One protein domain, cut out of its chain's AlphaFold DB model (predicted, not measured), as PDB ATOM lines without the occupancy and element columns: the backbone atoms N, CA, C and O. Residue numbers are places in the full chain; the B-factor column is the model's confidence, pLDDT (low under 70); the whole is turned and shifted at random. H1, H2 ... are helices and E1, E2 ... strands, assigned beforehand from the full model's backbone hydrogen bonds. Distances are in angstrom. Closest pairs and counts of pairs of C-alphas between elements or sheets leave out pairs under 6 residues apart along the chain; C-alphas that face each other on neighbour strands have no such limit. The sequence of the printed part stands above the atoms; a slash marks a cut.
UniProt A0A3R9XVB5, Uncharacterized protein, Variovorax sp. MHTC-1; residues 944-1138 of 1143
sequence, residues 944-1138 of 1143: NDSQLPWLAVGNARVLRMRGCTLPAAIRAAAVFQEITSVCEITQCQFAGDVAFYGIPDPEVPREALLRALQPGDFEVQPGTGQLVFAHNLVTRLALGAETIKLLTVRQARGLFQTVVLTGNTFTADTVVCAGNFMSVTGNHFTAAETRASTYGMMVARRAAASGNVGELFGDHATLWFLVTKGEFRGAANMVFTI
ATOM      1  N   ASN A 944     315.533  75.606  58.945       79.31
ATOM      2  CA  ASN A 944     314.821  74.372  58.621       79.31
ATOM      3  C   ASN A 944     313.561  74.698  57.822       79.31
ATOM      4  O   ASN A 944     312.523  75.023  58.392       79.31
ATOM      5  N   ASP A 945     313.671  74.591  56.499       77.88
ATOM      6  CA  ASP A 945     312.538  74.715  55.576       77.88
ATOM      7  C   ASP A 945     311.879  73.341  55.282       77.88
ATOM      8  O   ASP A 945     311.099  73.195  54.339       77.88
ATOM      9  N   SER A 946     312.203  72.298  56.060       80.31
ATOM     10  CA  SER A 946     311.694  70.931  55.894       80.31
ATOM     11  C   SER A 946     310.579  70.592  56.896       80.31
ATOM     12  O   SER A 946     310.392  71.263  57.905       80.31
ATOM     13  N   GLN A 947     309.840  69.507  56.636       82.69
ATOM     14  CA  GLN A 947     308.828  68.975  57.567       82.69
ATOM     15  C   GLN A 947     309.434  68.109  58.693       82.69
ATOM     16  O   GLN A 947     308.693  67.569  59.511       82.69
ATOM     17  N   LEU A 948     310.761  67.928  58.724       86.19
ATOM     18  CA  LEU A 948     311.463  67.117  59.722       86.19
ATOM     19  C   LEU A 948     311.907  67.986  60.911       86.19
ATOM     20  O   LEU A 948     312.182  69.172  60.716       86.19
ATOM     21  N   PRO A 949     311.998  67.431  62.134       90.94
ATOM     22  CA  PRO A 949     312.512  68.173  63.279       90.94
ATOM     23  C   PRO A 949     314.030  68.354  63.213       90.94
ATOM     24  O   PRO A 949     314.711  67.629  62.488       90.94
ATOM     25  N   TRP A 950     314.575  69.283  64.005       92.56
ATOM     26  CA  TRP A 950     316.031  69.391  64.170       92.56
ATOM     27  C   TRP A 950     316.601  68.192  64.928       92.56
ATOM     28  O   TRP A 950     317.665  67.685  64.574       92.56
ATOM     29  N   LEU A 951     315.872  67.733  65.949       94.69
ATOM     30  CA  LEU A 951     316.234  66.594  66.786       94.69
ATOM     31  C   LEU A 951     315.080  65.591  66.858       94.69
ATOM     32  O   LEU A 951     313.954  65.947  67.199       94.69
ATOM     33  N   ALA A 952     315.375  64.325  66.588       93.88
ATOM     34  CA  ALA A 952     314.469  63.208  66.810       93.88
ATOM     35  C   ALA A 952     315.150  62.167  67.705       93.88
ATOM     36  O   ALA A 952     316.209  61.649  67.351       93.88
ATOM     37  N   VAL A 953     314.537  61.840  68.844       94.44
ATOM     38  CA  VAL A 953     314.984  60.744  69.718       94.44
ATOM     39  C   VAL A 953     313.841  59.753  69.869       94.44
ATOM     40  O   VAL A 953     312.746  60.111  70.307       94.44
ATOM     41  N   GLY A 954     314.096  58.507  69.489       90.38
ATOM     42  CA  GLY A 954     313.108  57.437  69.488       90.38
ATOM     43  C   GLY A 954     313.615  56.173  70.165       90.38
ATOM     44  O   GLY A 954     314.779  55.818  69.994       90.38
ATOM     45  N   ASN A 955     312.734  55.469  70.874       89.06
ATOM     46  CA  ASN A 955     312.992  54.142  71.444       89.06
ATOM     47  C   ASN A 955     314.257  54.102  72.327       89.06
ATOM     48  O   ASN A 955     315.206  53.358  72.064       89.06
ATOM     49  N   ALA A 956     314.279  54.950  73.357       89.75
ATOM     50  CA  ALA A 956     315.361  55.016  74.338       89.75
ATOM     51  C   ALA A 956     314.862  54.702  75.752       89.75
ATOM     52  O   ALA A 956     313.693  54.902  76.085       89.75
ATOM     53  N   ARG A 957     315.742  54.204  76.628       88.81
ATOM     54  CA  ARG A 957     315.379  53.987  78.038       88.81
ATOM     55  C   ARG A 957     315.543  55.273  78.841       88.81
ATOM     56  O   ARG A 957     314.646  55.624  79.607       88.81
ATOM     57  N   VAL A 958     316.667  55.963  78.657       91.62
ATOM     58  CA  VAL A 958     316.992  57.223  79.337       91.62
ATOM     59  C   VAL A 958     317.330  58.296  78.307       91.62
ATOM     60  O   VAL A 958     318.162  58.062  77.436       91.62
ATOM     61  N   LEU A 959     316.716  59.468  78.445       95.00
ATOM     62  CA  LEU A 959     317.081  60.700  77.752       95.00
ATOM     63  C   LEU A 959     317.382  61.776  78.800       95.00
ATOM     64  O   LEU A 959     316.531  62.050  79.649       95.00
ATOM     65  N   ARG A 960     318.560  62.395  78.722       96.31
ATOM     66  CA  ARG A 960     318.902  63.608  79.471       96.31
ATOM     67  C   ARG A 960     319.326  64.712  78.516       96.31
ATOM     68  O   ARG A 960     320.198  64.502  77.682       96.31
ATOM     69  N   MET A 961     318.718  65.879  78.650       96.62
ATOM     70  CA  MET A 961     319.047  67.091  77.905       96.62
ATOM     71  C   MET A 961     319.283  68.235  78.881       96.62
ATOM     72  O   MET A 961     318.397  68.537  79.684       96.62
ATOM     73  N   ARG A 962     320.448  68.879  78.795       95.44
ATOM     74  CA  ARG A 962     320.822  70.025  79.630       95.44
ATOM     75  C   ARG A 962     321.420  71.142  78.783       95.44
ATOM     76  O   ARG A 962     322.194  70.874  77.868       95.44
ATOM     77  N   GLY A 963     321.012  72.387  79.024       93.88
ATOM     78  CA  GLY A 963     321.638  73.563  78.400       93.88
ATOM     79  C   GLY A 963     321.591  73.618  76.863       93.88
ATOM     80  O   GLY A 963     322.370  74.346  76.256       93.88
ATOM     81  N   CYS A 964     320.723  72.841  76.207       95.06
ATOM     82  CA  CYS A 964     320.690  72.743  74.746       95.06
ATOM     83  C   CYS A 964     319.860  73.871  74.115       95.06
ATOM     84  O   CYS A 964     318.857  74.309  74.684       95.06
ATOM     85  N   THR A 965     320.216  74.294  72.897       95.12
ATOM     86  CA  THR A 965     319.477  75.325  72.144       95.12
ATOM     87  C   THR A 965     319.078  74.819  70.766       95.12
ATOM     88  O   THR A 965     319.939  74.429  69.976       95.12
ATOM     89  N   LEU A 966     317.780  74.845  70.458       93.94
ATOM     90  CA  LEU A 966     317.240  74.465  69.156       93.94
ATOM     91  C   LEU A 966     316.408  75.616  68.550       93.94
ATOM     92  O   LEU A 966     315.467  76.094  69.192       93.94
ATOM     93  N   PRO A 967     316.703  76.051  67.309       90.62
ATOM     94  CA  PRO A 967     315.925  77.061  66.598       90.62
ATOM     95  C   PRO A 967     314.519  76.570  66.233       90.62
ATOM     96  O   PRO A 967     314.210  75.380  66.305       90.62
ATOM     97  N   ALA A 968     313.677  77.490  65.760       86.69
ATOM     98  CA  ALA A 968     312.366  77.152  65.215       86.69
ATOM     99  C   ALA A 968     312.480  76.199  64.007       86.69
ATOM    100  O   ALA A 968     313.443  76.252  63.235       86.69
ATOM    101  N   ALA A 969     311.475  75.342  63.831       84.69
ATOM    102  CA  ALA A 969     311.304  74.456  62.679       84.69
ATOM    103  C   ALA A 969     309.822  74.427  62.275       84.69
ATOM    104  O   ALA A 969     308.963  74.736  63.097       84.69
ATOM    105  N   ILE A 970     309.515  74.035  61.030       81.56
ATOM    106  CA  ILE A 970     308.141  74.083  60.488       81.56
ATOM    107  C   ILE A 970     307.151  73.233  61.303       81.56
ATOM    108  O   ILE A 970     306.008  73.647  61.479       81.56
ATOM    109  N   ARG A 971     307.557  72.039  61.763       78.88
ATOM    110  CA  ARG A 971     306.683  71.118  62.519       78.88
ATOM    111  C   ARG A 971     306.994  71.081  64.011       78.88
ATOM    112  O   ARG A 971     306.099  71.283  64.818       78.88
ATOM    113  N   ALA A 972     308.237  70.777  64.370       87.19
ATOM    114  CA  ALA A 972     308.704  70.723  65.752       87.19
ATOM    115  C   ALA A 972     310.225  70.909  65.776       87.19
ATOM    116  O   ALA A 972     310.922  70.357  64.928       87.19
ATOM    117  N   ALA A 973     310.750  71.667  66.735       90.88
ATOM    118  CA  ALA A 973     312.185  71.768  66.973       90.88
ATOM    119  C   ALA A 973     312.754  70.409  67.416       90.88
ATOM    120  O   ALA A 973     313.767  69.959  66.879       90.88
ATOM    121  N   ALA A 974     312.063  69.719  68.326       93.25
ATOM    122  CA  ALA A 974     312.432  68.384  68.782       93.25
ATOM    123  C   ALA A 974     311.221  67.448  68.861       93.25
ATOM    124  O   ALA A 974     310.126  67.871  69.234       93.25
ATOM    125  N   VAL A 975     311.439  66.173  68.539       92.94
ATOM    126  CA  VAL A 975     310.444  65.104  68.663       92.94
ATOM    127  C   VAL A 975     311.019  63.976  69.511       92.94
ATOM    128  O   VAL A 975     312.057  63.401  69.178       92.94
ATOM    129  N   PHE A 976     310.313  63.636  70.585       92.19
ATOM    130  CA  PHE A 976     310.677  62.564  71.504       92.19
ATOM    131  C   PHE A 976     309.596  61.486  71.497       92.19
ATOM    132  O   PHE A 976     308.416  61.765  71.721       92.19
ATOM    133  N   GLN A 977     309.976  60.239  71.239       87.81
ATOM    134  CA  GLN A 977     309.029  59.128  71.149       87.81
ATOM    135  C   GLN A 977     309.566  57.871  71.832       87.81
ATOM    136  O   GLN A 977     310.757  57.582  71.781       87.81
ATOM    137  N   GLU A 978     308.668  57.118  72.473       84.62
ATOM    138  CA  GLU A 978     308.976  55.814  73.081       84.62
ATOM    139  C   GLU A 978     310.142  55.852  74.093       84.62
ATOM    140  O   GLU A 978     311.010  54.980  74.101       84.62
ATOM    141  N   ILE A 979     310.168  56.869  74.965       87.00
ATOM    142  CA  ILE A 979     311.115  56.935  76.088       87.00
ATOM    143  C   ILE A 979     310.532  56.177  77.284       87.00
ATOM    144  O   ILE A 979     309.487  56.553  77.812       87.00
ATOM    145  N   THR A 980     311.186  55.096  77.709       82.75
ATOM    146  CA  THR A 980     310.536  54.085  78.569       82.75
ATOM    147  C   THR A 980     310.829  54.192  80.069       82.75
ATOM    148  O   THR A 980     310.049  53.642  80.847       82.75
ATOM    149  N   SER A 981     311.899  54.886  80.497       86.69
ATOM    150  CA  SER A 981     312.286  55.004  81.918       86.69
ATOM    151  C   SER A 981     312.400  56.449  82.405       86.69
ATOM    152  O   SER A 981     311.622  56.843  83.268       86.69
ATOM    153  N   VAL A 982     313.360  57.234  81.912       89.94
ATOM    154  CA  VAL A 982     313.609  58.608  82.392       89.94
ATOM    155  C   VAL A 982     313.796  59.537  81.202       89.94
ATOM    156  O   VAL A 982     314.597  59.252  80.317       89.94
ATOM    157  N   CYS A 983     313.071  60.646  81.194       93.12
ATOM    158  CA  CYS A 983     313.227  61.743  80.252       93.12
ATOM    159  C   CYS A 983     313.413  63.035  81.054       93.12
ATOM    160  O   CYS A 983     312.443  63.580  81.573       93.12
ATOM    161  N   GLU A 984     314.645  63.514  81.179       95.69
ATOM    162  CA  GLU A 984     314.984  64.768  81.857       95.69
ATOM    163  C   GLU A 984     315.391  65.810  80.817       95.69
ATOM    164  O   GLU A 984     316.347  65.607  80.074       95.69
ATOM    165  N   ILE A 985     314.677  66.929  80.757       96.38
ATOM    166  CA  ILE A 985     314.996  68.061  79.886       96.38
ATOM    167  C   ILE A 985     315.029  69.301  80.771       96.38
ATOM    168  O   ILE A 985     313.992  69.712  81.304       96.38
ATOM    169  N   THR A 986     316.216  69.872  80.965       94.94
ATOM    170  CA  THR A 986     316.419  70.963  81.917       94.94
ATOM    171  C   THR A 986     317.263  72.096  81.349       94.94
ATOM    172  O   THR A 986     318.294  71.836  80.738       94.94
ATOM    173  N   GLN A 987     316.890  73.351  81.611       95.75
ATOM    174  CA  GLN A 987     317.660  74.533  81.179       95.75
ATOM    175  C   GLN A 987     317.874  74.626  79.653       95.75
ATOM    176  O   GLN A 987     318.841  75.226  79.189       95.75
ATOM    177  N   CYS A 988     316.985  74.034  78.856       95.25
ATOM    178  CA  CYS A 988     317.046  74.071  77.397       95.25
ATOM    179  C   CYS A 988     316.206  75.219  76.819       95.25
ATOM    180  O   CYS A 988     315.214  75.656  77.411       95.25
ATOM    181  N   GLN A 989     316.575  75.676  75.623       96.00
ATOM    182  CA  GLN A 989     315.866  76.706  74.865       96.00
ATOM    183  C   GLN A 989     315.393  76.146  73.519       96.00
ATOM    184  O   GLN A 989     316.203  75.748  72.681       96.00
ATOM    185  N   PHE A 990     314.081  76.143  73.294       93.38
ATOM    186  CA  PHE A 990     313.447  75.689  72.060       93.38
ATOM    187  C   PHE A 990     312.607  76.824  71.472       93.38
ATOM    188  O   PHE A 990     311.554  77.169  72.008       93.38
ATOM    189  N   ALA A 991     313.054  77.384  70.347       87.31
ATOM    190  CA  ALA A 991     312.342  78.455  69.643       87.31
ATOM    191  C   ALA A 991     311.204  77.947  68.727       87.31
ATOM    192  O   ALA A 991     310.625  78.722  67.971       87.31
ATOM    193  N   GLY A 992     310.903  76.646  68.756       84.56
ATOM    194  CA  GLY A 992     309.762  76.026  68.079       84.56
ATOM    195  C   GLY A 992     309.162  74.903  68.925       84.56
ATOM    196  O   GLY A 992     309.621  74.647  70.039       84.56
ATOM    197  N   ASP A 993     308.140  74.228  68.399       87.69
ATOM    198  CA  ASP A 993     307.371  73.234  69.155       87.69
ATOM    199  C   ASP A 993     308.244  72.044  69.592       87.69
ATOM    200  O   ASP A 993     309.021  71.492  68.812       87.69
ATOM    201  N   VAL A 994     308.102  71.617  70.844       91.25
ATOM    202  CA  VAL A 994     308.646  70.352  71.349       91.25
ATOM    203  C   VAL A 994     307.509  69.350  71.385       91.25
ATOM    204  O   VAL A 994     306.500  69.585  72.047       91.25
ATOM    205  N   ALA A 995     307.663  68.232  70.684       88.44
ATOM    206  CA  ALA A 995     306.610  67.241  70.561       88.44
ATOM    207  C   ALA A 995     306.977  65.920  71.233       88.44
ATOM    208  O   ALA A 995     308.056  65.369  71.010       88.44
ATOM    209  N   PHE A 996     306.040  65.380  72.008       86.62
ATOM    210  CA  PHE A 996     306.103  64.005  72.487       86.62
ATOM    211  C   PHE A 996     305.158  63.107  71.685       86.62
ATOM    212  O   PHE A 996     304.072  63.524  71.275       86.62
ATOM    213  N   TYR A 997     305.555  61.845  71.514       79.56
ATOM    214  CA  TYR A 997     304.732  60.790  70.912       79.56
ATOM    215  C   TYR A 997     304.361  61.036  69.439       79.56
ATOM    216  O   TYR A 997     303.247  60.739  69.000       79.56
ATOM    217  N   GLY A 998     305.310  61.583  68.678       79.00
ATOM    218  CA  GLY A 998     305.209  61.773  67.232       79.00
ATOM    219  C   GLY A 998     305.163  63.237  66.802       79.00
ATOM    220  O   GLY A 998     305.163  64.155  67.617       79.00
ATOM    221  N   ILE A 999     305.144  63.446  65.484       80.62
ATOM    222  CA  ILE A 999     305.120  64.782  64.879       80.62
ATOM    223  C   ILE A 999     303.694  65.356  64.991       80.62
ATOM    224  O   ILE A 999     302.731  64.649  64.669       80.62
ATOM    225  N   PRO A1000     303.528  66.612  65.436       73.81
ATOM    226  CA  PRO A1000     302.220  67.248  65.510       73.81
ATOM    227  C   PRO A1000     301.645  67.501  64.105       73.81
ATOM    228  O   PRO A1000     302.376  67.756  63.137       73.81
ATOM    229  N   ASP A1001     300.321  67.405  63.993       70.00
ATOM    230  CA  ASP A1001     299.571  67.738  62.779       70.00
ATOM    231  C   ASP A1001     298.983  69.154  62.920       70.00
ATOM    232  O   ASP A1001     298.270  69.409  63.894       70.00
ATOM    233  N   PRO A1002     299.282  70.087  61.995       63.38
ATOM    234  CA  PRO A1002     298.758  71.448  62.042       63.38
ATOM    235  C   PRO A1002     297.237  71.532  61.849       63.38
ATOM    236  O   PRO A1002     296.664  72.568  62.174       63.38
ATOM    237  N   GLU A1003     296.575  70.489  61.330       58.09
ATOM    238  CA  GLU A1003     295.137  70.528  61.020       58.09
ATOM    239  C   GLU A1003     294.212  70.124  62.178       58.09
ATOM    240  O   GLU A1003     292.995  70.200  62.024       58.09
ATOM    241  N   VAL A1004     294.727  69.717  63.346       60.41
ATOM    242  CA  VAL A1004     293.868  69.314  64.477       60.41
ATOM    243  C   VAL A1004     293.153  70.542  65.070       60.41
ATOM    244  O   VAL A1004     293.796  71.358  65.735       60.41
ATOM    245  N   PRO A1005     291.819  70.695  64.913       58.34
ATOM    246  CA  PRO A1005     291.130  71.899  65.364       58.34
ATOM    247  C   PRO A1005     290.990  71.909  66.890       58.34
ATOM    248  O   PRO A1005     290.474  70.956  67.481       58.34
ATOM    249  N   ARG A1006     291.353  73.028  67.530       59.00
ATOM    250  CA  ARG A1006     291.182  73.295  68.977       59.00
ATOM    251  C   ARG A1006     289.800  72.887  69.507       59.00
ATOM    252  O   ARG A1006     289.690  72.294  70.576       59.00
ATOM    253  N   GLU A1007     288.739  73.170  68.753       58.81
ATOM    254  CA  GLU A1007     287.366  72.830  69.144       58.81
ATOM    255  C   GLU A1007     287.050  71.329  69.110       58.81
ATOM    256  O   GLU A1007     286.186  70.875  69.861       58.81
ATOM    257  N   ALA A1008     287.715  70.558  68.246       59.62
ATOM    258  CA  ALA A1008     287.538  69.108  68.182       59.62
ATOM    259  C   ALA A1008     288.151  68.440  69.422       59.62
ATOM    260  O   ALA A1008     287.535  67.554  70.013       59.62
ATOM    261  N   LEU A1009     289.308  68.946  69.867       61.88
ATOM    262  CA  LEU A1009     289.990  68.521  71.090       61.88
ATOM    263  C   LEU A1009     289.134  68.802  72.340       61.88
ATOM    264  O   LEU A1009     288.926  67.917  73.165       61.88
ATOM    265  N   LEU A1010     288.565  70.010  72.440       59.22
ATOM    266  CA  LEU A1010     287.697  70.416  73.557       59.22
ATOM    267  C   LEU A1010     286.377  69.625  73.606       59.22
ATOM    268  O   LEU A1010     285.896  69.299  74.691       59.22
ATOM    269  N   ARG A1011     285.788  69.286  72.449       59.34
ATOM    270  CA  ARG A1011     284.556  68.476  72.379       59.34
ATOM    271  C   ARG A1011     284.781  67.009  72.741       59.34
ATOM    272  O   ARG A1011     283.927  66.417  73.395       59.34
ATOM    273  N   ALA A1012     285.914  66.432  72.347       55.62
ATOM    274  CA  ALA A1012     286.239  65.033  72.622       55.62
ATOM    275  C   ALA A1012     286.508  64.737  74.109       55.62
ATOM    276  O   ALA A1012     286.333  63.607  74.566       55.62
ATOM    277  N   LEU A1013     286.904  65.759  74.873       57.38
ATOM    278  CA  LEU A1013     287.362  65.639  76.259       57.38
ATOM    279  C   LEU A1013     286.303  66.032  77.310       57.38
ATOM    280  O   LEU A1013     286.644  66.300  78.459       57.38
ATOM    281  N   GLN A1014     285.014  66.041  76.948       59.66
ATOM    282  CA  GLN A1014     283.898  66.197  77.896       59.66
ATOM    283  C   GLN A1014     283.948  65.135  79.023       59.66
ATOM    284  O   GLN A1014     284.416  64.015  78.773       59.66
ATOM    285  N   PRO A1015     283.429  65.434  80.237       50.53
ATOM    286  CA  PRO A1015     283.450  64.509  81.371       50.53
ATOM    287  C   PRO A1015     282.877  63.125  81.022       50.53
ATOM    288  O   PRO A1015     281.800  63.001  80.441       50.53
ATOM    289  N   GLY A1016     283.605  62.068  81.372       53.06
ATOM    290  CA  GLY A1016     283.194  60.674  81.216       53.06
ATOM    291  C   GLY A1016     284.360  59.720  81.476       53.06
ATOM    292  O   GLY A1016     285.485  60.170  81.677       53.06
ATOM    293  N   ASP A1017     284.104  58.410  81.497       53.94
ATOM    294  CA  ASP A1017     285.138  57.414  81.806       53.94
ATOM    295  C   ASP A1017     286.283  57.440  80.775       53.94
ATOM    296  O   ASP A1017     286.089  57.104  79.605       53.94
ATOM    297  N   PHE A1018     287.474  57.850  81.224       56.72
ATOM    298  CA  PHE A1018     288.755  57.717  80.525       56.72
ATOM    299  C   PHE A1018     289.563  56.586  81.162       56.72
ATOM    300  O   PHE A1018     289.685  56.526  82.388       56.72
ATOM    301  N   GLU A1019     290.180  55.737  80.342       57.34
ATOM    302  CA  GLU A1019     291.128  54.728  80.812       57.34
ATOM    303  C   GLU A1019     292.538  55.088  80.328       57.34
ATOM    304  O   GLU A1019     292.874  54.939  79.153       57.34
ATOM    305  N   VAL A1020     293.368  55.606  81.239       60.03
ATOM    306  CA  VAL A1020     294.803  55.792  80.991       60.03
ATOM    307  C   VAL A1020     295.530  54.575  81.548       60.03
ATOM    308  O   VAL A1020     295.485  54.324  82.756       60.03
ATOM    309  N   GLN A1021     296.179  53.794  80.683       59.19
ATOM    310  CA  GLN A1021     296.951  52.637  81.141       59.19
ATOM    311  C   GLN A1021     298.235  53.073  81.880       59.19
ATOM    312  O   GLN A1021     298.766  54.157  81.618       59.19
ATOM    313  N   PRO A1022     298.760  52.264  82.821       58.00
ATOM    314  CA  PRO A1022     299.994  52.574  83.538       58.00
ATOM    315  C   PRO A1022     301.174  52.780  82.574       58.00
ATOM    316  O   PRO A1022     301.634  51.839  81.938       58.00
ATOM    317  N   GLY A1023     301.661  54.017  82.467       61.44
ATOM    318  CA  GLY A1023     302.982  54.318  81.926       61.44
ATOM    319  C   GLY A1023     304.097  53.730  82.791       61.44
ATOM    320  O   GLY A1023     303.862  53.434  83.962       61.44
ATOM    321  N   THR A1024     305.308  53.593  82.245       67.38
ATOM    322  CA  THR A1024     306.446  52.937  82.928       67.38
ATOM    323  C   THR A1024     307.618  53.869  83.275       67.38
ATOM    324  O   THR A1024     308.617  53.389  83.805       67.38
ATOM    325  N   GLY A1025     307.528  55.178  82.993       77.56
ATOM    326  CA  GLY A1025     308.651  56.120  83.148       77.56
ATOM    327  C   GLY A1025     308.286  57.532  83.625       77.56
ATOM    328  O   GLY A1025     307.110  57.872  83.757       77.56
ATOM    329  N   GLN A1026     309.301  58.363  83.868       88.38
ATOM    330  CA  GLN A1026     309.180  59.739  84.361       88.38
ATOM    331  C   GLN A1026     309.643  60.762  83.315       88.38
ATOM    332  O   GLN A1026     310.719  60.617  82.739       88.38
ATOM    333  N   LEU A1027     308.857  61.824  83.132       91.38
ATOM    334  CA  LEU A1027     309.233  63.046  82.427       91.38
ATOM    335  C   LEU A1027     309.492  64.155  83.450       91.38
ATOM    336  O   LEU A1027     308.593  64.519  84.207       91.38
ATOM    337  N   VAL A1028     310.700  64.708  83.450       92.31
ATOM    338  CA  VAL A1028     311.056  65.937  84.163       92.31
ATOM    339  C   VAL A1028     311.384  66.991  83.122       92.31
ATOM    340  O   VAL A1028     312.336  66.859  82.359       92.31
ATOM    341  N   PHE A1029     310.582  68.043  83.097       93.50
ATOM    342  CA  PHE A1029     310.744  69.174  82.206       93.50
ATOM    343  C   PHE A1029     310.889  70.413  83.090       93.50
ATOM    344  O   PHE A1029     309.904  70.866  83.677       93.50
ATOM    345  N   ALA A1030     312.118  70.897  83.280       93.06
ATOM    346  CA  ALA A1030     312.409  71.921  84.282       93.06
ATOM    347  C   ALA A1030     313.217  73.110  83.749       93.06
ATOM    348  O   ALA A1030     314.240  72.929  83.099       93.06
ATOM    349  N   HIS A1031     312.823  74.335  84.096       93.94
ATOM    350  CA  HIS A1031     313.595  75.546  83.788       93.94
ATOM    351  C   HIS A1031     313.902  75.748  82.295       93.94
ATOM    352  O   HIS A1031     314.946  76.294  81.945       93.94
ATOM    353  N   ASN A1032     313.018  75.292  81.404       92.50
ATOM    354  CA  ASN A1032     313.185  75.451  79.960       92.50
ATOM    355  C   ASN A1032     312.474  76.706  79.440       92.50
ATOM    356  O   ASN A1032     311.442  77.111  79.979       92.50
ATOM    357  N   LEU A1033     312.978  77.265  78.341       92.69
ATOM    358  CA  LEU A1033     312.275  78.256  77.523       92.69
ATOM    359  C   LEU A1033     311.761  77.565  76.260       92.69
ATOM    360  O   LEU A1033     312.561  77.091  75.454       92.69
ATOM    361  N   VAL A1034     310.444  77.474  76.090       89.44
ATOM    362  CA  VAL A1034     309.825  76.675  75.024       89.44
ATOM    363  C   VAL A1034     308.707  77.453  74.362       89.44
ATOM    364  O   VAL A1034     307.871  78.034  75.042       89.44
ATOM    365  N   THR A1035     308.623  77.409  73.036       85.88
ATOM    366  CA  THR A1035     307.464  77.978  72.340       85.88
ATOM    367  C   THR A1035     306.184  77.242  72.713       85.88
ATOM    368  O   THR A1035     305.295  77.811  73.341       85.88
ATOM    369  N   ARG A1036     306.106  75.950  72.388       85.12
ATOM    370  CA  ARG A1036     304.954  75.105  72.697       85.12
ATOM    371  C   ARG A1036     305.400  73.692  73.026       85.12
ATOM    372  O   ARG A1036     306.290  73.157  72.374       85.12
ATOM    373  N   LEU A1037     304.738  73.071  73.994       87.44
ATOM    374  CA  LEU A1037     304.809  71.630  74.206       87.44
ATOM    375  C   LEU A1037     303.573  70.981  73.569       87.44
ATOM    376  O   LEU A1037     302.447  71.351  73.904       87.44
ATOM    377  N   ALA A1038     303.781  70.054  72.638       83.44
ATOM    378  CA  ALA A1038     302.738  69.442  71.820       83.44
ATOM    379  C   ALA A1038     302.732  67.907  71.931       83.44
ATOM    380  O   ALA A1038     303.736  67.274  72.269       83.44
ATOM    381  N   LEU A1039     301.592  67.301  71.597       80.25
ATOM    382  CA  LEU A1039     301.455  65.854  71.425       80.25
ATOM    383  C   LEU A1039     301.341  65.513  69.936       80.25
ATOM    384  O   LEU A1039     300.734  66.260  69.165       80.25
ATOM    385  N   GLY A1040     301.892  64.367  69.537       76.12
ATOM    386  CA  GLY A1040     301.750  63.850  68.178       76.12
ATOM    387  C   GLY A1040     300.295  63.547  67.799       76.12
ATOM    388  O   GLY A1040     299.461  63.217  68.649       76.12
ATOM    389  N   ALA A1041     299.997  63.616  66.500       73.06
ATOM    390  CA  ALA A1041     298.638  63.490  65.962       73.06
ATOM    391  C   ALA A1041     297.928  62.179  66.355       73.06
ATOM    392  O   ALA A1041     296.747  62.188  66.696       73.06
ATOM    393  N   GLU A1042     298.648  61.054  66.368       73.00
ATOM    394  CA  GLU A1042     298.098  59.754  66.784       73.00
ATOM    395  C   GLU A1042     297.756  59.715  68.276       73.00
ATOM    396  O   GLU A1042     296.713  59.192  68.667       73.00
ATOM    397  N   THR A1043     298.568  60.349  69.121       75.25
ATOM    398  CA  THR A1043     298.294  60.441  70.563       75.25
ATOM    399  C   THR A1043     297.059  61.286  70.831       75.25
ATOM    400  O   THR A1043     296.226  60.930  71.664       75.25
ATOM    401  N   ILE A1044     296.885  62.368  70.072       73.38
ATOM    402  CA  ILE A1044     295.674  63.183  70.126       73.38
ATOM    403  C   ILE A1044     294.439  62.371  69.698       73.38
ATOM    404  O   ILE A1044     293.413  62.420  70.382       73.38
ATOM    405  N   LYS A1045     294.524  61.578  68.620       72.31
ATOM    406  CA  LYS A1045     293.433  60.674  68.208       72.31
ATOM    407  C   LYS A1045     293.090  59.665  69.308       72.31
ATOM    408  O   LYS A1045     291.914  59.497  69.622       72.31
ATOM    409  N   LEU A1046     294.093  59.052  69.941       71.94
ATOM    410  CA  LEU A1046     293.907  58.096  71.043       71.94
ATOM    411  C   LEU A1046     293.293  58.737  72.296       71.94
ATOM    412  O   LEU A1046     292.436  58.126  72.939       71.94
ATOM    413  N   LEU A1047     293.684  59.972  72.622       70.06
ATOM    414  CA  LEU A1047     293.052  60.761  73.683       70.06
ATOM    415  C   LEU A1047     291.587  61.067  73.343       70.06
ATOM    416  O   LEU A1047     290.725  60.942  74.207       70.06
ATOM    417  N   THR A1048     291.290  61.377  72.080       66.69
ATOM    418  CA  THR A1048     289.928  61.665  71.593       66.69
ATOM    419  C   THR A1048     289.003  60.446  71.723       66.69
ATOM    420  O   THR A1048     287.840  60.596  72.087       66.69
ATOM    421  N   VAL A1049     289.513  59.229  71.495       65.44
ATOM    422  CA  VAL A1049     288.757  57.970  71.678       65.44
ATOM    423  C   VAL A1049     288.908  57.347  73.075       65.44
ATOM    424  O   VAL A1049     288.463  56.222  73.295       65.44
ATOM    425  N   ARG A1050     289.504  58.073  74.033       67.06
ATOM    426  CA  ARG A1050     289.670  57.678  75.446       67.06
ATOM    427  C   ARG A1050     290.483  56.392  75.691       67.06
ATOM    428  O   ARG A1050     290.250  55.708  76.684       67.06
ATOM    429  N   GLN A1051     291.448  56.075  74.825       66.12
ATOM    430  CA  GLN A1051     292.273  54.853  74.889       66.12
ATOM    431  C   GLN A1051     293.779  55.147  74.765       66.12
ATOM    432  O   GLN A1051     294.489  54.547  73.954       66.12
ATOM    433  N   ALA A1052     294.296  56.089  75.555       66.62
ATOM    434  CA  ALA A1052     295.711  56.450  75.492       66.62
ATOM    435  C   ALA A1052     296.615  55.337  76.064       66.62
ATOM    436  O   ALA A1052     296.477  54.928  77.220       66.62
ATOM    437  N   ARG A1053     297.577  54.873  75.255       65.06
ATOM    438  CA  ARG A1053     298.643  53.932  75.642       65.06
ATOM    439  C   ARG A1053     300.007  54.618  75.544       65.06
ATOM    440  O   ARG A1053     300.182  55.512  74.726       65.06
ATOM    441  N   GLY A1054     300.969  54.178  76.358       66.00
ATOM    442  CA  GLY A1054     302.374  54.600  76.238       66.00
ATOM    443  C   GLY A1054     302.729  55.976  76.820       66.00
ATOM    444  O   GLY A1054     303.787  56.503  76.492       66.00
ATOM    445  N   LEU A1055     301.882  56.563  77.675       76.19
ATOM    446  CA  LEU A1055     302.179  57.829  78.362       76.19
ATOM    447  C   LEU A1055     303.220  57.658  79.484       76.19
ATOM    448  O   LEU A1055     303.460  56.547  79.954       76.19
ATOM    449  N   PHE A1056     303.807  58.759  79.964       81.44
ATOM    450  CA  PHE A1056     304.651  58.735  81.166       81.44
ATOM    451  C   PHE A1056     303.819  58.462  82.433       81.44
ATOM    452  O   PHE A1056     302.689  58.934  82.585       81.44
ATOM    453  N   GLN A1057     304.398  57.715  83.376       84.19
ATOM    454  CA  GLN A1057     303.820  57.481  84.697       84.19
ATOM    455  C   GLN A1057     303.787  58.773  85.514       84.19
ATOM    456  O   GLN A1057     302.755  59.109  86.087       84.19
ATOM    457  N   THR A1058     304.900  59.502  85.533       84.06
ATOM    458  CA  THR A1058     305.047  60.749  86.288       84.06
ATOM    459  C   THR A1058     305.512  61.850  85.350       84.06
ATOM    460  O   THR A1058     306.480  61.663  84.621       84.06
ATOM    461  N   VAL A1059     304.847  62.999  85.384       88.31
ATOM    462  CA  VAL A1059     305.212  64.202  84.635       88.31
ATOM    463  C   VAL A1059     305.439  65.335  85.629       88.31
ATOM    464  O   VAL A1059     304.541  65.681  86.396       88.31
ATOM    465  N   VAL A1060     306.635  65.914  85.625       89.50
ATOM    466  CA  VAL A1060     307.008  67.065  86.447       89.50
ATOM    467  C   VAL A1060     307.328  68.224  85.517       89.50
ATOM    468  O   VAL A1060     308.311  68.174  84.781       89.50
ATOM    469  N   LEU A1061     306.498  69.262  85.558       90.44
ATOM    470  CA  LEU A1061     306.716  70.525  84.864       90.44
ATOM    471  C   LEU A1061     307.039  71.581  85.917       90.44
ATOM    472  O   LEU A1061     306.151  71.965  86.682       90.44
ATOM    473  N   THR A1062     308.286  72.047  85.984       90.75
ATOM    474  CA  THR A1062     308.672  73.038  86.995       90.75
ATOM    475  C   THR A1062     309.501  74.191  86.445       90.75
ATOM    476  O   THR A1062     310.479  73.977  85.739       90.75
ATOM    477  N   GLY A1063     309.130  75.430  86.759       87.88
ATOM    478  CA  GLY A1063     309.951  76.594  86.413       87.88
ATOM    479  C   GLY A1063     310.120  76.875  84.915       87.88
ATOM    480  O   GLY A1063     311.068  77.567  84.560       87.88
ATOM    481  N   ASN A1064     309.290  76.313  84.027       89.12
ATOM    482  CA  ASN A1064     309.407  76.535  82.578       89.12
ATOM    483  C   ASN A1064     308.698  77.820  82.137       89.12
ATOM    484  O   ASN A1064     307.712  78.213  82.756       89.12
ATOM    485  N   THR A1065     309.131  78.392  81.014       88.75
ATOM    486  CA  THR A1065     308.455  79.498  80.323       88.75
ATOM    487  C   THR A1065     307.929  79.019  78.972       88.75
ATOM    488  O   THR A1065     308.715  78.586  78.127       88.75
ATOM    489  N   PHE A1066     306.616  79.117  78.765       86.25
ATOM    490  CA  PHE A1066     305.929  78.776  77.518       86.25
ATOM    491  C   PHE A1066     305.456  80.036  76.798       86.25
ATOM    492  O   PHE A1066     304.846  80.885  77.440       86.25
ATOM    493  N   THR A1067     305.706  80.149  75.488       79.50
ATOM    494  CA  THR A1067     305.447  81.390  74.728       79.50
ATOM    495  C   THR A1067     304.399  81.279  73.618       79.50
ATOM    496  O   THR A1067     304.419  82.070  72.674       79.50
ATOM    497  N   ALA A1068     303.530  80.273  73.661       70.50
ATOM    498  CA  ALA A1068     302.464  80.073  72.685       70.50
ATOM    499  C   ALA A1068     301.175  79.606  73.361       70.50
ATOM    500  O   ALA A1068     301.209  79.009  74.434       70.50
ATOM    501  N   ASP A1069     300.054  79.814  72.664       59.50
ATOM    502  CA  ASP A1069     298.725  79.714  73.263       59.50
ATOM    503  C   ASP A1069     298.442  78.350  73.894       59.50
ATOM    504  O   ASP A1069     298.042  78.312  75.040       59.50
ATOM    505  N   THR A1070     298.664  77.215  73.221       67.88
ATOM    506  CA  THR A1070     298.215  75.906  73.739       67.88
ATOM    507  C   THR A1070     299.359  74.942  74.045       67.88
ATOM    508  O   THR A1070     299.901  74.313  73.140       67.88
ATOM    509  N   VAL A1071     299.665  74.747  75.331       72.56
ATOM    510  CA  VAL A1071     300.537  73.664  75.820       72.56
ATOM    511  C   VAL A1071     299.720  72.398  76.079       72.56
ATOM    512  O   VAL A1071     298.797  72.426  76.887       72.56
ATOM    513  N   VAL A1072     300.054  71.275  75.440       73.12
ATOM    514  CA  VAL A1072     299.368  69.989  75.649       73.12
ATOM    515  C   VAL A1072     300.329  68.954  76.219       73.12
ATOM    516  O   VAL A1072     301.350  68.638  75.611       73.12
ATOM    517  N   CYS A1073     299.978  68.385  77.373       77.56
ATOM    518  CA  CYS A1073     300.734  67.297  77.992       77.56
ATOM    519  C   CYS A1073     299.799  66.257  78.625       77.56
ATOM    520  O   CYS A1073     298.719  66.595  79.117       77.56
ATOM    521  N   ALA A1074     300.222  64.991  78.632       74.75
ATOM    522  CA  ALA A1074     299.458  63.889  79.206       74.75
ATOM    523  C   ALA A1074     300.359  62.920  79.991       74.75
ATOM    524  O   ALA A1074     301.462  62.594  79.553       74.75
ATOM    525  N   GLY A1075     299.880  62.444  81.143       76.19
ATOM    526  CA  GLY A1075     300.585  61.482  82.003       76.19
ATOM    527  C   GLY A1075     299.680  60.905  83.095       76.19
ATOM    528  O   GLY A1075     298.534  61.312  83.219       76.19
ATOM    529  N   ASN A1076     300.156  59.958  83.909       76.12
ATOM    530  CA  ASN A1076     299.326  59.399  84.992       76.12
ATOM    531  C   ASN A1076     299.298  60.279  86.249       76.12
ATOM    532  O   ASN A1076     298.219  60.610  86.746       76.12
ATOM    533  N   PHE A1077     300.470  60.664  86.747       80.44
ATOM    534  CA  PHE A1077     300.650  61.595  87.857       80.44
ATOM    535  C   PHE A1077     301.340  62.847  87.340       80.44
ATOM    536  O   PHE A1077     302.381  62.745  86.691       80.44
ATOM    537  N   MET A1078     300.783  64.019  87.626       84.06
ATOM    538  CA  MET A1078     301.334  65.279  87.136       84.06
ATOM    539  C   MET A1078     301.587  66.268  88.276       84.06
ATOM    540  O   MET A1078     300.716  66.485  89.115       84.06
ATOM    541  N   SER A1079     302.771  66.878  88.287       84.88
ATOM    542  CA  SER A1079     303.122  68.012  89.146       84.88
ATOM    543  C   SER A1079     303.485  69.208  88.273       84.88
ATOM    544  O   SER A1079     304.332  69.081  87.388       84.88
ATOM    545  N   VAL A1080     302.831  70.346  88.498       83.88
ATOM    546  CA  VAL A1080     302.970  71.556  87.674       83.88
ATOM    547  C   VAL A1080     303.210  72.759  88.578       83.88
ATOM    548  O   VAL A1080     302.266  73.340  89.118       83.88
ATOM    549  N   THR A1081     304.471  73.131  88.772       82.81
ATOM    550  CA  THR A1081     304.864  74.118  89.785       82.81
ATOM    551  C   THR A1081     305.716  75.247  89.225       82.81
ATOM    552  O   THR A1081     306.717  74.996  88.566       82.81
ATOM    553  N   GLY A1082     305.384  76.505  89.509       82.50
ATOM    554  CA  GLY A1082     306.285  77.617  89.176       82.50
ATOM    555  C   GLY A1082     306.475  77.899  87.679       82.50
ATOM    556  O   GLY A1082     307.484  78.493  87.321       82.50
ATOM    557  N   ASN A1083     305.587  77.441  86.791       84.44
ATOM    558  CA  ASN A1083     305.718  77.683  85.347       84.44
ATOM    559  C   ASN A1083     305.103  79.035  84.948       84.44
ATOM    560  O   ASN A1083     304.113  79.463  85.543       84.44
ATOM    561  N   HIS A1084     305.656  79.667  83.914       83.81
ATOM    562  CA  HIS A1084     305.177  80.908  83.312       83.81
ATOM    563  C   HIS A1084     304.593  80.641  81.918       83.81
ATOM    564  O   HIS A1084     305.237  80.001  81.087       83.81
ATOM    565  N   PHE A1085     303.382  81.129  81.651       79.38
ATOM    566  CA  PHE A1085     302.700  80.979  80.365       79.38
ATOM    567  C   PHE A1085     302.399  82.357  79.763       79.38
ATOM    568  O   PHE A1085     301.688  83.155  80.374       79.38
ATOM    569  N   THR A1086     302.883  82.623  78.552       71.06
ATOM    570  CA  THR A1086     302.565  83.845  77.803       71.06
ATOM    571  C   THR A1086     301.703  83.507  76.585       71.06
ATOM    572  O   THR A1086     301.977  82.548  75.861       71.06
ATOM    573  N   ALA A1087     300.609  84.252  76.387       60.66
ATOM    574  CA  ALA A1087     299.750  84.095  75.213       60.66
ATOM    575  C   ALA A1087     300.347  84.869  74.029       60.66
ATOM    576  O   ALA A1087     300.814  85.997  74.190       60.66
ATOM    577  N   ALA A1088     300.337  84.263  72.845       54.28
ATOM    578  CA  ALA A1088     300.872  84.850  71.620       54.28
ATOM    579  C   ALA A1088     299.822  85.686  70.864       54.28
ATOM    580  O   ALA A1088     300.197  86.589  70.114       54.28
ATOM    581  N   GLU A1089     298.521  85.429  71.065       56.28
ATOM    582  CA  GLU A1089     297.436  86.123  70.357       56.28
ATOM    583  C   GLU A1089     296.354  86.711  71.283       56.28
ATOM    584  O   GLU A1089     295.882  86.091  72.232       56.28
ATOM    585  N   THR A1090     295.865  87.909  70.942       51.66
ATOM    586  CA  THR A1090     294.879  88.700  71.712       51.66
ATOM    587  C   THR A1090     293.446  88.147  71.717       51.66
ATOM    588  O   THR A1090     292.554  88.779  72.281       51.66
ATOM    589  N   ARG A1091     293.171  87.012  71.058       47.81
ATOM    590  CA  ARG A1091     291.801  86.492  70.843       47.81
ATOM    591  C   ARG A1091     291.532  85.093  71.405       47.81
ATOM    592  O   ARG A1091     290.396  84.630  71.299       47.81
ATOM    593  N   ALA A1092     292.512  84.400  71.990       52.06
ATOM    594  CA  ALA A1092     292.326  83.015  72.431       52.06
ATOM    595  C   ALA A1092     293.054  82.692  73.746       52.06
ATOM    596  O   ALA A1092     294.219  82.324  73.773       52.06
ATOM    597  N   SER A1093     292.315  82.733  74.849       51.97
ATOM    598  CA  SER A1093     292.867  82.645  76.202       51.97
ATOM    599  C   SER A1093     292.905  81.231  76.798       51.97
ATOM    600  O   SER A1093     292.364  80.973  77.877       51.97
ATOM    601  N   THR A1094     293.493  80.260  76.098       55.75
ATOM    602  CA  THR A1094     293.657  78.896  76.640       55.75
ATOM    603  C   THR A1094     295.121  78.501  76.687       55.75
ATOM    604  O   THR A1094     295.578  77.922  75.717       55.75
ATOM    605  N   TYR A1095     295.786  78.759  77.821       58.19
ATOM    606  CA  TYR A1095     297.239  78.617  78.040       58.19
ATOM    607  C   TYR A1095     297.747  77.165  78.026       58.19
ATOM    608  O   TYR A1095     298.927  76.898  77.800       58.19
ATOM    609  N   GLY A1096     296.870  76.190  78.279       63.59
ATOM    610  CA  GLY A1096     297.261  74.787  78.246       63.59
ATOM    611  C   GLY A1096     296.154  73.807  78.612       63.59
ATOM    612  O   GLY A1096     295.153  74.153  79.244       63.59
ATOM    613  N   MET A1097     296.364  72.563  78.194       66.56
ATOM    614  CA  MET A1097     295.523  71.412  78.467       66.56
ATOM    615  C   MET A1097     296.387  70.275  79.013       66.56
ATOM    616  O   MET A1097     297.250  69.727  78.323       66.56
ATOM    617  N   MET A1098     296.140  69.926  80.270       74.00
ATOM    618  CA  MET A1098     296.887  68.909  81.000       74.00
ATOM    619  C   MET A1098     295.950  67.762  81.362       74.00
ATOM    620  O   MET A1098     294.958  67.959  82.066       74.00
ATOM    621  N   VAL A1099     296.252  66.562  80.862       71.31
ATOM    622  CA  VAL A1099     295.416  65.368  81.060       71.31
ATOM    623  C   VAL A1099     296.134  64.401  81.996       71.31
ATOM    624  O   VAL A1099     297.218  63.915  81.664       71.31
ATOM    625  N   ALA A1100     295.547  64.113  83.165       73.69
ATOM    626  CA  ALA A1100     296.139  63.176  84.120       73.69
ATOM    627  C   ALA A1100     295.130  62.383  84.960       73.69
ATOM    628  O   ALA A1100     293.968  62.755  85.097       73.69
ATOM    629  N   ARG A1101     295.579  61.279  85.574       69.62
ATOM    630  CA  ARG A1101     294.770  60.527  86.552       69.62
ATOM    631  C   ARG A1101     294.755  61.214  87.922       69.62
ATOM    632  O   ARG A1101     293.730  61.186  88.599       69.62
ATOM    633  N   ARG A1102     295.881  61.812  88.328       71.81
ATOM    634  CA  ARG A1102     296.015  62.707  89.494       71.81
ATOM    635  C   ARG A1102     296.951  63.861  89.146       71.81
ATOM    636  O   ARG A1102     297.962  63.640  88.477       71.81
ATOM    637  N   ALA A1103     296.645  65.059  89.631       73.88
ATOM    638  CA  ALA A1103     297.461  66.244  89.393       73.88
ATOM    639  C   ALA A1103     297.596  67.111  90.652       73.88
ATOM    640  O   ALA A1103     296.671  67.183  91.466       73.88
ATOM    641  N   ALA A1104     298.744  67.774  90.777       73.56
ATOM    642  CA  ALA A1104     299.002  68.845  91.727       73.56
ATOM    643  C   ALA A1104     299.594  70.047  90.981       73.56
ATOM    644  O   ALA A1104     300.459  69.883  90.117       73.56
ATOM    645  N   ALA A1105     299.134  71.250  91.312       73.38
ATOM    646  CA  ALA A1105     299.644  72.481  90.725       73.38
ATOM    647  C   ALA A1105     299.772  73.576  91.788       73.38
ATOM    648  O   ALA A1105     298.925  73.670  92.673       73.38
ATOM    649  N   SER A1106     300.828  74.390  91.712       75.19
ATOM    650  CA  SER A1106     301.042  75.523  92.623       75.19
ATOM    651  C   SER A1106     301.978  76.570  92.016       75.19
ATOM    652  O   SER A1106     302.948  76.226  91.343       75.19
ATOM    653  N   GLY A1107     301.708  77.853  92.265       70.31
ATOM    654  CA  GLY A1107     302.625  78.948  91.932       70.31
ATOM    655  C   GLY A1107     302.878  79.162  90.437       70.31
ATOM    656  O   GLY A1107     303.954  79.621  90.078       70.31
ATOM    657  N   ASN A1108     301.935  78.809  89.558       75.62
ATOM    658  CA  ASN A1108     302.068  79.080  88.123       75.62
ATOM    659  C   ASN A1108     301.609  80.520  87.807       75.62
ATOM    660  O   ASN A1108     300.739  81.063  88.493       75.62
ATOM    661  N   VAL A1109     302.173  81.141  86.771       72.44
ATOM    662  CA  VAL A1109     301.889  82.530  86.366       72.44
ATOM    663  C   VAL A1109     301.438  82.561  84.906       72.44
ATOM    664  O   VAL A1109     302.002  81.847  84.078       72.44
ATOM    665  N   GLY A1110     300.435  83.379  84.587       69.00
ATOM    666  CA  GLY A1110     299.973  83.604  83.214       69.00
ATOM    667  C   GLY A1110     299.826  85.090  82.882       69.00
ATOM    668  O   GLY A1110     299.305  85.853  83.693       69.00
ATOM    669  N   GLU A1111     300.240  85.515  81.689       67.38
ATOM    670  CA  GLU A1111     300.040  86.897  81.212       67.38
ATOM    671  C   GLU A1111     298.697  87.047  80.484       67.38
ATOM    672  O   GLU A1111     298.488  86.395  79.460       67.38
ATOM    673  N   LEU A1112     297.789  87.902  80.979       58.72
ATOM    674  CA  LEU A1112     296.450  88.126  80.400       58.72
ATOM    675  C   LEU A1112     296.485  89.034  79.158       58.72
ATOM    676  O   LEU A1112     296.921  90.179  79.236       58.72
ATOM    677  N   PHE A1113     295.895  88.564  78.055       56.47
ATOM    678  CA  PHE A1113     295.516  89.382  76.896       56.47
ATOM    679  C   PHE A1113     293.998  89.232  76.640       56.47
ATOM    680  O   PHE A1113     293.584  88.460  75.779       56.47
ATOM    681  N   GLY A1114     293.157  89.920  77.429       54.12
ATOM    682  CA  GLY A1114     291.680  89.907  77.325       54.12
ATOM    683  C   GLY A1114     290.940  89.537  78.626       54.12
ATOM    684  O   GLY A1114     291.562  89.385  79.671       54.12
ATOM    685  N   ASP A1115     289.610  89.376  78.557       48.41
ATOM    686  CA  ASP A1115     288.710  89.255  79.733       48.41
ATOM    687  C   ASP A1115     288.662  87.857  80.378       48.41
ATOM    688  O   ASP A1115     288.055  87.649  81.432       48.41
ATOM    689  N   HIS A1116     289.282  86.865  79.742       51.25
ATOM    690  CA  HIS A1116     289.267  85.479  80.193       51.25
ATOM    691  C   HIS A1116     290.662  84.883  80.064       51.25
ATOM    692  O   HIS A1116     291.395  85.248  79.157       51.25
ATOM    693  N   ALA A1117     291.009  83.950  80.947       54.91
ATOM    694  CA  ALA A1117     292.165  83.068  80.847       54.91
ATOM    695  C   ALA A1117     291.782  81.713  81.438       54.91
ATOM    696  O   ALA A1117     291.210  81.650  82.527       54.91
ATOM    697  N   THR A1118     292.063  80.619  80.731       56.09
ATOM    698  CA  THR A1118     291.695  79.276  81.200       56.09
ATOM    699  C   THR A1118     292.842  78.292  81.004       56.09
ATOM    700  O   THR A1118     293.309  78.082  79.886       56.09
ATOM    701  N   LEU A1119     293.267  77.653  82.095       61.06
ATOM    702  CA  LEU A1119     294.130  76.472  82.088       61.06
ATOM    703  C   LEU A1119     293.257  75.266  82.443       61.06
ATOM    704  O   LEU A1119     292.608  75.265  83.489       61.06
ATOM    705  N   TRP A1120     293.206  74.263  81.567       59.84
ATOM    706  CA  TRP A1120     292.349  73.092  81.755       59.84
ATOM    707  C   TRP A1120     293.147  71.941  82.370       59.84
ATOM    708  O   TRP A1120     294.057  71.404  81.736       59.84
ATOM    709  N   PHE A1121     292.761  71.526  83.579       61.44
ATOM    710  CA  PHE A1121     293.177  70.251  84.163       61.44
ATOM    711  C   PHE A1121     292.051  69.233  83.991       61.44
ATOM    712  O   PHE A1121     291.001  69.350  84.623       61.44
ATOM    713  N   LEU A1122     292.263  68.226  83.145       57.91
ATOM    714  CA  LEU A1122     291.329  67.112  83.003       57.91
ATOM    715  C   LEU A1122     291.800  65.958  83.901       57.91
ATOM    716  O   LEU A1122     292.761  65.264  83.561       57.91
ATOM    717  N   VAL A1123     291.146  65.775  85.057       61.12
ATOM    718  CA  VAL A1123     291.490  64.734  86.046       61.12
ATOM    719  C   VAL A1123     290.453  63.611  86.015       61.12
ATOM    720  O   VAL A1123     289.281  63.833  86.300       61.12
ATOM    721  N   THR A1124     290.866  62.398  85.638       54.66
ATOM    722  CA  THR A1124     289.924  61.380  85.131       54.66
ATOM    723  C   THR A1124     289.381  60.382  86.158       54.66
ATOM    724  O   THR A1124     288.453  59.656  85.813       54.66
ATOM    725  N   LYS A1125     289.916  60.310  87.394       52.50
ATOM    726  CA  LYS A1125     289.409  59.403  88.463       52.50
ATOM    727  C   LYS A1125     290.039  59.609  89.860       52.50
ATOM    728  O   LYS A1125     290.086  58.669  90.653       52.50
ATOM    729  N   GLY A1126     290.592  60.787  90.167       53.62
ATOM    730  CA  GLY A1126     291.341  61.020  91.411       53.62
ATOM    731  C   GLY A1126     291.280  62.453  91.940       53.62
ATOM    732  O   GLY A1126     290.852  63.362  91.239       53.62
ATOM    733  N   GLU A1127     291.717  62.631  93.190       54.00
ATOM    734  CA  GLU A1127     291.823  63.926  93.873       54.00
ATOM    735  C   GLU A1127     292.789  64.871  93.137       54.00
ATOM    736  O   GLU A1127     293.934  64.506  92.852       54.00
ATOM    737  N   PHE A1128     292.345  66.100  92.864       52.81
ATOM    738  CA  PHE A1128     293.229  67.233  92.591       52.81
ATOM    739  C   PHE A1128     293.667  67.806  93.945       52.81
ATOM    740  O   PHE A1128     292.820  68.215  94.737       52.81
ATOM    741  N   ARG A1129     294.972  67.799  94.241       52.22
ATOM    742  CA  ARG A1129     295.516  68.342  95.497       52.22
ATOM    743  C   ARG A1129     296.353  69.583  95.201       52.22
ATOM    744  O   ARG A1129     297.373  69.492  94.525       52.22
ATOM    745  N   GLY A1130     295.926  70.726  95.730       51.69
ATOM    746  CA  GLY A1130     296.591  72.022  95.579       51.69
ATOM    747  C   GLY A1130     295.601  73.126  95.223       51.69
ATOM    748  O   GLY A1130     294.568  72.870  94.610       51.69
ATOM    749  N   ALA A1131     295.898  74.365  95.610       45.62
ATOM    750  CA  ALA A1131     295.203  75.511  95.047       45.62
ATOM    751  C   ALA A1131     295.739  75.701  93.624       45.62
ATOM    752  O   ALA A1131     296.941  75.906  93.449       45.62
ATOM    753  N   ALA A1132     294.877  75.627  92.608       49.06
ATOM    754  CA  ALA A1132     295.217  76.018  91.241       49.06
ATOM    755  C   ALA A1132     295.418  77.547  91.176       49.06
ATOM    756  O   ALA A1132     294.681  78.262  90.504       49.06
ATOM    757  N   ASN A1133     296.385  78.068  91.928       50.41
ATOM    758  CA  ASN A1133     296.732  79.474  91.945       50.41
ATOM    759  C   ASN A1133     297.516  79.748  90.663       50.41
ATOM    760  O   ASN A1133     298.718  79.481  90.589       50.41
ATOM    761  N   MET A1134     296.807  80.231  89.646       53.78
ATOM    762  CA  MET A1134     297.408  81.046  88.601       53.78
ATOM    763  C   MET A1134     297.374  82.493  89.067       53.78
ATOM    764  O   MET A1134     296.303  83.042  89.324       53.78
ATOM    765  N   VAL A1135     298.546  83.108  89.177       51.88
ATOM    766  CA  VAL A1135     298.626  84.562  89.297       51.88
ATOM    767  C   VAL A1135     298.582  85.118  87.886       51.88
ATOM    768  O   VAL A1135     299.433  84.781  87.063       51.88
ATOM    769  N   PHE A1136     297.581  85.946  87.604       54.72
ATOM    770  CA  PHE A1136     297.522  86.659  86.342       54.72
ATOM    771  C   PHE A1136     298.195  88.018  86.471       54.72
ATOM    772  O   PHE A1136     297.835  88.818  87.336       54.72
ATOM    773  N   THR A1137     299.153  88.288  85.597       49.19
ATOM    774  CA  THR A1137     299.745  89.614  85.429       49.19
ATOM    775  C   THR A1137     299.107  90.285  84.218       49.19
ATOM    776  O   THR A1137     299.130  89.744  83.114       49.19
ATOM    777  N   ILE A1138     298.507  91.461  84.428       52.00
ATOM    778  CA  ILE A1138     298.049  92.333  83.341       52.00
ATOM    779  C   ILE A1138     299.276  93.133  82.886       52.00
ATOM    780  O   ILE A1138     299.876  93.821  83.721       52.00
TER     781      ILE A1138
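AT A GLANCE: This is residues 944 to 1138 of the 1143 residues of an uncharacterized protein of Variovorax sp. MHTC-1 (UniProt A0A3R9XVB5). The chain is wound in stacked turns, a solenoid whose parallel strands lie side by side from E1 at one end to E11 and E12 at the other. E1, E2, E7 and E9 each fold sharply round a corner of a turn, E8, E10 and E12 make a further wall at the far end, short pairings running from residues 965 to 966 to E8 extend that wall, and helices H1 and H2 lie outside the turns on one side. The 195 printed residues have two named helices and twelve named strands, in the order E1 E2 E3 H1 E4 E5 H2 E6 E7 E8 E9 E10 E11 E12. Nine strands form a branched, parallel sheet, and E8 E10 E12 form a second sheet in that order, parallel too. The class is mostly strand, and the whole is compact and rounded, with a radius of gyration of the C-alphas of 15.6 A and spans of 37 by 36 by 30 A.

HOW THE PARTS SIT: E1, residues 951 to 962, bends by 142 degrees at residue 956, and E2, residues 974 to 986, bends by 144 degrees at residue 979. They are parallel neighbours at 26 degrees, with N 953 and O 975 at 2.9 A. On the other side of E2 are two strands: E3, residues 994 to 996, beside 974 to 977, and E4, residues 1026 to 1030, beside 982 to 986. N 995 and O 974 are 2.9 A apart, and N 983 and O 1026 2.8 A. E5, residues 1037 to 1039, is parallel to E3, with N 1038 and O 994 at 2.8 A. E6, residues 1056 to 1062, is parallel to E4, with N 1027 and O 1058 at 2.8 A. E7, residues 1071 to 1081, bends by 131 degrees at residue 1076 and pairs with E6, N 1077 and O 1057 being 2.8 A apart. E9, residues 1094 to 1106, bends by 133 degrees at residue 1101; it is parallel to E7, with N 1097 and O 1071 at 2.8 A. E11, residues 1118 to 1123, is an edge strand beside E9, with N 1098 and O 1120 at 2.9 A. In the second sheet E8, residues 1084 to 1086, and E12, residues 1134 to 1137, are edge strands beside E10, residues 1108 to 1111; N 1085 and O 1109 are 2.9 A apart, N 1110 and O 1135 3.0 A. The sheets form a sandwich, two sheets face to face, with 21 pairs of C-alphas within 10 A and best planes 34 degrees apart. H2, residues 1041 to 1048, is on the branched sheet at a height of 9.9 A. H1, residues 1006 to 1012, is only just not on it, with 4 pairs within 10 A. H1 and H2 only just touch, with 3 pairs of C-alphas within 8 A, the closest being Ala 1012 and Thr 1048 at 5.1 A. In both helices every O i to N i+4 pair is within hydrogen-bond range.

IN THESE COORDINATES: E1 begins at C-alpha 951, (316.234, 66.594, 66.786), and is 14.1 A long; E2 is 14.0 A. E6 is 16.0 A, E7 14.6 A, E9 17.9 A and E11 15.3 A. E7 begins at C-alpha 1071, (300.537, 73.664, 75.820). E12 ends at C-alpha 1137, (299.745, 89.614, 85.429).

THE WHOLE: The C-alphas farthest apart, Asp 945 and Glu 1127, are 44.9 A apart. The printed part has no cut. The links E1 to E2 and H1 to E4 are long. The mean pLDDT of the printed part is 74.6, and 73 residues are under 70, among them 1002 to 1024 and 1110 to 1138.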